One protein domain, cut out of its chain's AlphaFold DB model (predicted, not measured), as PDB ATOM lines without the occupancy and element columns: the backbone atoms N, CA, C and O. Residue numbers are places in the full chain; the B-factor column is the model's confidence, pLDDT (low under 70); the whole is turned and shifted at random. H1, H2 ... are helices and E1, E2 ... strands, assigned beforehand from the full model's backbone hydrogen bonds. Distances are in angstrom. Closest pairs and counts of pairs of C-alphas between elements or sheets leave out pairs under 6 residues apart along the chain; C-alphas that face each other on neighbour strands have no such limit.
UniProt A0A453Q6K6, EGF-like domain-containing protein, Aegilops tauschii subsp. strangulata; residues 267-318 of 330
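What this domain is: This is residues 267 to 318 of the 330 residues of the protein "EGF-like domain-containing protein" of Aegilops tauschii subsp. strangulata (UniProt A0A453Q6K6). Little regular structure: a loose rod made mostly of loops, with the small strand hairpin E1 and E2 toward one end and the short helix H1 at the other. Between them, residues 290 to 310 hold no named element, but residues 296 to 297 pair antiparallel with residues 306 to 307. The printed part has 52 residues, 14 of them in named elements, in the order E1, E2, H1, class mixed; the radius of gyration of the C-alphas is 13.0 A and the spans are 40 by 17 by 15 A.

How they stand to each other: E1, residues 282 to 284, and E2, residues 287 to 289, form an antiparallel hairpin at 145 degrees, with N 282 and O 289 within hydrogen-bond range at 2.8 A. H1, residues 311 to 318, is apart from E1; its O i to N i+4 pairs are all within hydrogen-bond range.

Where its parts are: E1 begins at C-alpha 282 (170.397, 146.233, 154.050) and measures 6.5 A, E2 7.2 A. H1 measures 10.7 A and ends at C-alpha 318 (156.704, 128.912, 170.251).

The domain as a whole: The C-alphas farthest apart, Gly 286 and Ile 316, are 41.4 A apart. The printed part has no cut. The link E2 to H1 is long, 21 residues. Residues 317 to 318 have pLDDT under 70.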
ATOM      1  N   CYS A 267     174.738 145.048 149.057       95.00
ATOM      2  CA  CYS A 267     173.957 143.827 149.211       95.00
ATOM      3  C   CYS A 267     173.861 143.002 147.925       95.00
ATOM      4  O   CYS A 267     173.607 141.794 148.003       95.00
ATOM      5  N   LYS A 268     174.104 143.611 146.757       95.69
ATOM      6  CA  LYS A 268     174.282 142.890 145.486       95.69
ATOM      7  C   LYS A 268     175.691 142.317 145.317       95.69
ATOM      8  O   LYS A 268     175.890 141.459 144.461       95.69
ATOM      9  N   LEU A 269     176.649 142.742 146.139       93.19
ATOM     10  CA  LEU A 269     178.069 142.390 146.070       93.19
ATOM     11  C   LEU A 269     178.518 141.634 147.331       93.19
ATOM     12  O   LEU A 269     179.531 141.963 147.950       93.19
ATOM     13  N   ARG A 270     177.772 140.591 147.718       89.31
ATOM     14  CA  ARG A 270     177.979 139.865 148.987       89.31
ATOM     15  C   ARG A 270     179.358 139.226 149.160       89.31
ATOM     16  O   ARG A 270     179.752 138.994 150.297       89.31
ATOM     17  N   ASP A 271     180.069 138.956 148.068       90.88
ATOM     18  CA  ASP A 271     181.434 138.419 148.115       90.88
ATOM     19  C   ASP A 271     182.447 139.463 148.612       90.88
ATOM     20  O   ASP A 271     183.428 139.118 149.266       90.88
ATOM     21  N   LEU A 272     182.193 140.744 148.328       90.94
ATOM     22  CA  LEU A 272     183.017 141.872 148.770       90.94
ATOM     23  C   LEU A 272     182.514 142.456 150.095       90.94
ATOM     24  O   LEU A 272     183.314 142.898 150.918       90.94
ATOM     25  N   TYR A 273     181.199 142.414 150.315       90.75
ATOM     26  CA  TYR A 273     180.525 142.991 151.477       90.75
ATOM     27  C   TYR A 273     179.666 141.939 152.200       90.75
ATOM     28  O   TYR A 273     178.430 141.947 152.126       90.75
ATOM     29  N   PRO A 274     180.300 140.961 152.872       91.50
ATOM     30  CA  PRO A 274     179.578 139.858 153.480       91.50
ATOM     31  C   PRO A 274     178.884 140.275 154.782       91.50
ATOM     32  O   PRO A 274     179.514 140.734 155.730       91.50
ATOM     33  N   CYS A 275     177.585 139.981 154.890       94.12
ATOM     34  CA  CYS A 275     176.974 139.731 156.196       94.12
ATOM     35  C   CYS A 275     177.158 138.262 156.585       94.12
ATOM     36  O   CYS A 275     177.057 137.372 155.734       94.12
ATOM     37  N   SER A 276     177.305 138.013 157.884       92.44
ATOM     38  CA  SER A 276     177.213 136.678 158.478       92.44
ATOM     39  C   SER A 276     175.894 135.977 158.131       92.44
ATOM     40  O   SER A 276     174.905 136.611 157.750       92.44
ATOM     41  N   SER A 277     175.857 134.656 158.313       90.81
ATOM     42  CA  SER A 277     174.674 133.825 158.053       90.81
ATOM     43  C   SER A 277     173.430 134.271 158.824       90.81
ATOM     44  O   SER A 277     172.314 134.034 158.356       90.81
ATOM     45  N   ASP A 278     173.601 134.918 159.977       93.31
ATOM     46  CA  ASP A 278     172.525 135.432 160.828       93.31
ATOM     47  C   ASP A 278     172.292 136.942 160.707       93.31
ATOM     48  O   ASP A 278     171.413 137.478 161.385       93.31
ATOM     49  N   GLY A 279     173.007 137.607 159.797       93.31
ATOM     50  CA  GLY A 279     172.763 138.983 159.378       93.31
ATOM     51  C   GLY A 279     171.913 139.065 158.104       93.31
ATOM     52  O   GLY A 279     172.092 138.297 157.154       93.31
ATOM     53  N   ILE A 280     170.995 140.026 158.063       94.19
ATOM     54  CA  ILE A 280     170.232 140.399 156.866       94.19
ATOM     55  C   ILE A 280     170.881 141.648 156.287       94.19
ATOM     56  O   ILE A 280     170.923 142.667 156.963       94.19
ATOM     57  N   CYS A 281     171.365 141.583 155.048       95.75
ATOM     58  CA  CYS A 281     171.953 142.752 154.402       95.75
ATOM     59  C   CYS A 281     170.881 143.801 154.100       95.75
ATOM     60  O   CYS A 281     169.816 143.468 153.571       95.75
ATOM     61  N   LYS A 282     171.176 145.057 154.427       95.50
ATOM     62  CA  LYS A 282     170.397 146.233 154.050       95.50
ATOM     63  C   LYS A 282     171.337 147.288 153.484       95.50
ATOM     64  O   LYS A 282     172.227 147.743 154.198       95.50
ATOM     65  N   ASN A 283     171.106 147.677 152.235       96.38
ATOM     66  CA  ASN A 283     171.837 148.773 151.620       96.38
ATOM     67  C   ASN A 283     171.485 150.098 152.304       96.38
ATOM     68  O   ASN A 283     170.323 150.310 152.674       96.38
ATOM     69  N   THR A 284     172.460 150.982 152.455       95.25
ATOM     70  CA  THR A 284     172.284 152.331 153.001       95.25
ATOM     71  C   THR A 284     173.072 153.327 152.155       95.25
ATOM     72  O   THR A 284     174.009 152.953 151.476       95.25
ATOM     73  N   LEU A 285     172.710 154.610 152.173       94.81
ATOM     74  CA  LEU A 285     173.524 155.595 151.458       94.81
ATOM     75  C   LEU A 285     174.901 155.711 152.125       94.81
ATOM     76  O   LEU A 285     174.977 156.050 153.309       94.81
ATOM     77  N   GLY A 286     175.960 155.444 151.362       93.25
ATOM     78  CA  GLY A 286     177.340 155.454 151.840       93.25
ATOM     79  C   GLY A 286     177.751 154.201 152.615       93.25
ATOM     80  O   GLY A 286     178.674 154.280 153.429       93.25
ATOM     81  N   GLY A 287     177.080 153.064 152.397       94.75
ATOM     82  CA  GLY A 287     177.516 151.763 152.903       94.75
ATOM     83  C   GLY A 287     176.374 150.780 153.133       94.75
ATOM     84  O   GLY A 287     175.268 150.928 152.635       94.75
ATOM     85  N   TYR A 288     176.578 149.798 154.006       95.00
ATOM     86  CA  TYR A 288     175.559 148.785 154.281       95.00
ATOM     87  C   TYR A 288     175.479 148.418 155.752       95.00
ATOM     88  O   TYR A 288     176.440 148.520 156.517       95.00
ATOM     89  N   ALA A 289     174.305 147.934 156.139       94.50
ATOM     90  CA  ALA A 289     174.046 147.391 157.455       94.50
ATOM     91  C   ALA A 289     173.742 145.895 157.367       94.50
ATOM     92  O   ALA A 289     173.058 145.423 156.460       94.50
ATOM     93  N   CYS A 290     174.177 145.156 158.384       96.06
ATOM     94  CA  CYS A 290     173.823 143.753 158.576       96.06
ATOM     95  C   CYS A 290     173.092 143.567 159.911       96.06
ATOM     96  O   CYS A 290     173.659 142.977 160.836       96.06
ATOM     97  N   PRO A 291     171.858 144.078 160.079       95.38
ATOM     98  CA  PRO A 291     171.063 143.760 161.258       95.38
ATOM     99  C   PRO A 291     170.900 142.246 161.412       95.38
ATOM    100  O   PRO A 291     170.663 141.528 160.437       95.38
ATOM    101  N   CYS A 292     170.997 141.757 162.647       95.06
ATOM    102  CA  CYS A 292     170.708 140.361 162.936       95.06
ATOM    103  C   CYS A 292     169.247 140.023 162.595       95.06
ATOM    104  O   CYS A 292     168.356 140.875 162.682       95.06
ATOM    105  N   LYS A 293     168.990 138.763 162.232       93.62
ATOM    106  CA  LYS A 293     167.632 138.243 162.015       93.62
ATOM    107  C   LYS A 293     166.728 138.519 163.224       93.62
ATOM    108  O   LYS A 293     167.187 138.586 164.365       93.62
ATOM    109  N   SER A 294     165.422 138.609 162.980       90.88
ATOM    110  CA  SER A 294     164.425 138.873 164.023       90.88
ATOM    111  C   SER A 294     164.584 137.947 165.236       90.88
ATOM    112  O   SER A 294     164.709 136.727 165.103       90.88
ATOM    113  N   GLY A 295     164.569 138.533 166.436       88.19
ATOM    114  CA  GLY A 295     164.792 137.813 167.693       88.19
ATOM    115  C   GLY A 295     166.266 137.560 168.037       88.19
ATOM    116  O   GLY A 295     166.543 136.779 168.955       88.19
ATOM    117  N   MET A 296     167.207 138.187 167.328       93.31
ATOM    118  CA  MET A 296     168.644 138.153 167.612       93.31
ATOM    119  C   MET A 296     169.202 139.567 167.824       93.31
ATOM    120  O   MET A 296     168.644 140.546 167.336       93.31
ATOM    121  N   LYS A 297     170.308 139.667 168.561       92.19
ATOM    122  CA  LYS A 297     171.076 140.896 168.806       92.19
ATOM    123  C   LYS A 297     172.563 140.643 168.571       92.19
ATOM    124  O   LYS A 297     173.010 139.504 168.691       92.19
ATOM    125  N   GLY A 298     173.322 141.698 168.299       91.75
ATOM    126  CA  GLY A 298     174.757 141.623 168.022       91.75
ATOM    127  C   GLY A 298     175.107 142.321 166.713       91.75
ATOM    128  O   GLY A 298     174.341 143.150 166.225       91.75
ATOM    129  N   ASP A 299     176.261 141.970 166.158       90.25
ATOM    130  CA  ASP A 299     176.786 142.521 164.912       90.25
ATOM    131  C   ASP A 299     176.732 141.447 163.818       90.25
ATOM    132  O   ASP A 299     177.465 140.450 163.855       90.25
ATOM    133  N   GLY A 300     175.835 141.641 162.848       90.88
ATOM    134  CA  GLY A 300     175.654 140.718 161.736       90.88
ATOM    135  C   GLY A 300     176.720 140.825 160.650       90.88
ATOM    136  O   GLY A 300     176.738 139.945 159.792       90.88
ATOM    137  N   VAL A 301     177.621 141.812 160.687       89.81
ATOM    138  CA  VAL A 301     178.848 141.818 159.870       89.81
ATOM    139  C   VAL A 301     179.868 140.876 160.512       89.81
ATOM    140  O   VAL A 301     180.387 139.974 159.863       89.81
ATOM    141  N   LYS A 302     180.090 141.019 161.826       90.56
ATOM    142  CA  LYS A 302     181.079 140.222 162.583       90.56
ATOM    143  C   LYS A 302     180.611 138.813 162.959       90.56
ATOM    144  O   LYS A 302     181.389 138.050 163.524       90.56
ATOM    145  N   GLY A 303     179.350 138.471 162.699       91.12
ATOM    146  CA  GLY A 303     178.787 137.160 163.035       91.12
ATOM    147  C   GLY A 303     178.568 136.934 164.529       91.12
ATOM    148  O   GLY A 303     178.542 135.795 164.981       91.12
ATOM    149  N   THR A 304     178.382 138.001 165.306       93.12
ATOM    150  CA  THR A 304     178.126 137.912 166.757       93.12
ATOM    151  C   THR A 304     176.634 137.902 167.094       93.12
ATOM    152  O   THR A 304     176.237 138.155 168.233       93.12
ATOM    153  N   CYS A 305     175.785 137.606 166.106       93.81
ATOM    154  CA  CYS A 305     174.346 137.509 166.292       93.81
ATOM    155  C   CYS A 305     173.999 136.365 167.252       93.81
ATOM    156  O   CYS A 305     174.275 135.196 166.996       93.81
ATOM    157  N   THR A 306     173.326 136.705 168.347       92.75
ATOM    158  CA  THR A 306     172.852 135.757 169.360       92.75
ATOM    159  C   THR A 306     171.373 135.971 169.624       92.75
ATOM    160  O   THR A 306     170.866 137.089 169.533       92.75
ATOM    161  N   HIS A 307     170.648 134.901 169.941       90.50
ATOM    162  CA  HIS A 307     169.235 135.024 170.282       90.50
ATOM    163  C   HIS A 307     169.038 135.886 171.529       90.50
ATOM    164  O   HIS A 307     169.713 135.700 172.539       90.50
ATOM    165  N   ILE A 308     168.076 136.810 171.462       89.62
ATOM    166  CA  ILE A 308     167.744 137.714 172.573       89.62
ATOM    167  C   ILE A 308     167.207 136.913 173.764       89.62
ATOM    168  O   ILE A 308     167.530 137.205 174.912       89.62
ATOM    169  N   PHE A 309     166.406 135.883 173.480       85.62
ATOM    170  CA  PHE A 309     165.814 135.016 174.489       85.62
ATOM    171  C   PHE A 309     166.602 133.707 174.640       85.62
ATOM    172  O   PHE A 309     166.948 133.092 173.624       85.62
ATOM    173  N   PRO A 310     166.810 133.222 175.881       84.12
ATOM    174  CA  PRO A 310     167.362 131.896 176.133       84.12
ATOM    175  C   PRO A 310     166.536 130.799 175.460       84.12
ATOM    176  O   PRO A 310     165.327 130.939 175.250       84.12
ATOM    177  N   GLN A 311     167.168 129.659 175.187       80.31
ATOM    178  CA  GLN A 311     166.526 128.543 174.491       80.31
ATOM    179  C   GLN A 311     165.240 128.059 175.188       80.31
ATOM    180  O   GLN A 311     164.246 127.773 174.516       80.31
ATOM    181  N   ALA A 312     165.222 128.046 176.526       80.94
ATOM    182  CA  ALA A 312     164.047 127.682 177.316       80.94
ATOM    183  C   ALA A 312     162.842 128.602 177.029       80.94
ATOM    184  O   ALA A 312     161.759 128.122 176.703       80.94
ATOM    185  N   ALA A 313     163.046 129.924 177.033       79.44
ATOM    186  CA  ALA A 313     161.991 130.901 176.754       79.44
ATOM    187  C   ALA A 313     161.465 130.803 175.311       79.44
ATOM    188  O   ALA A 313     160.263 130.918 175.067       79.44
ATOM    189  N   ARG A 314     162.348 130.517 174.345       76.06
ATOM    190  CA  ARG A 314     161.966 130.311 172.936       76.06
ATOM    191  C   ARG A 314     161.120 129.059 172.717       76.06
ATOM    192  O   ARG A 314     160.284 129.042 171.816       76.06
ATOM    193  N   THR A 315     161.345 128.029 173.529       74.56
ATOM    194  CA  THR A 315     160.613 126.758 173.460       74.56
ATOM    195  C   THR A 315     159.201 126.909 174.027       74.56
ATOM    196  O   THR A 315     158.254 126.408 173.433       74.56
ATOM    197  N   ILE A 316     159.049 127.677 175.113       75.00
ATOM    198  CA  ILE A 316     157.758 127.933 175.775       75.00
ATOM    199  C   ILE A 316     156.854 128.853 174.936       75.00
ATOM    200  O   ILE A 316     155.658 128.603 174.821       75.00
ATOM    201  N   LEU A 317     157.409 129.906 174.325       65.19
ATOM    202  CA  LEU A 317     156.630 130.900 173.566       65.19
ATOM    203  C   LEU A 317     156.260 130.448 172.139       65.19
ATOM    204  O   LEU A 317     155.417 131.069 171.496       65.19
ATOM    205  N   GLY A 318     156.880 129.381 171.626       56.94
ATOM    206  CA  GLY A 318     156.704 128.912 170.251       56.94
ATOM    207  C   GLY A 318     157.312 129.852 169.194       56.94
ATOM    208  O   GLY A 318     157.315 131.077 169.316       56.94
TER     209      GLY A 318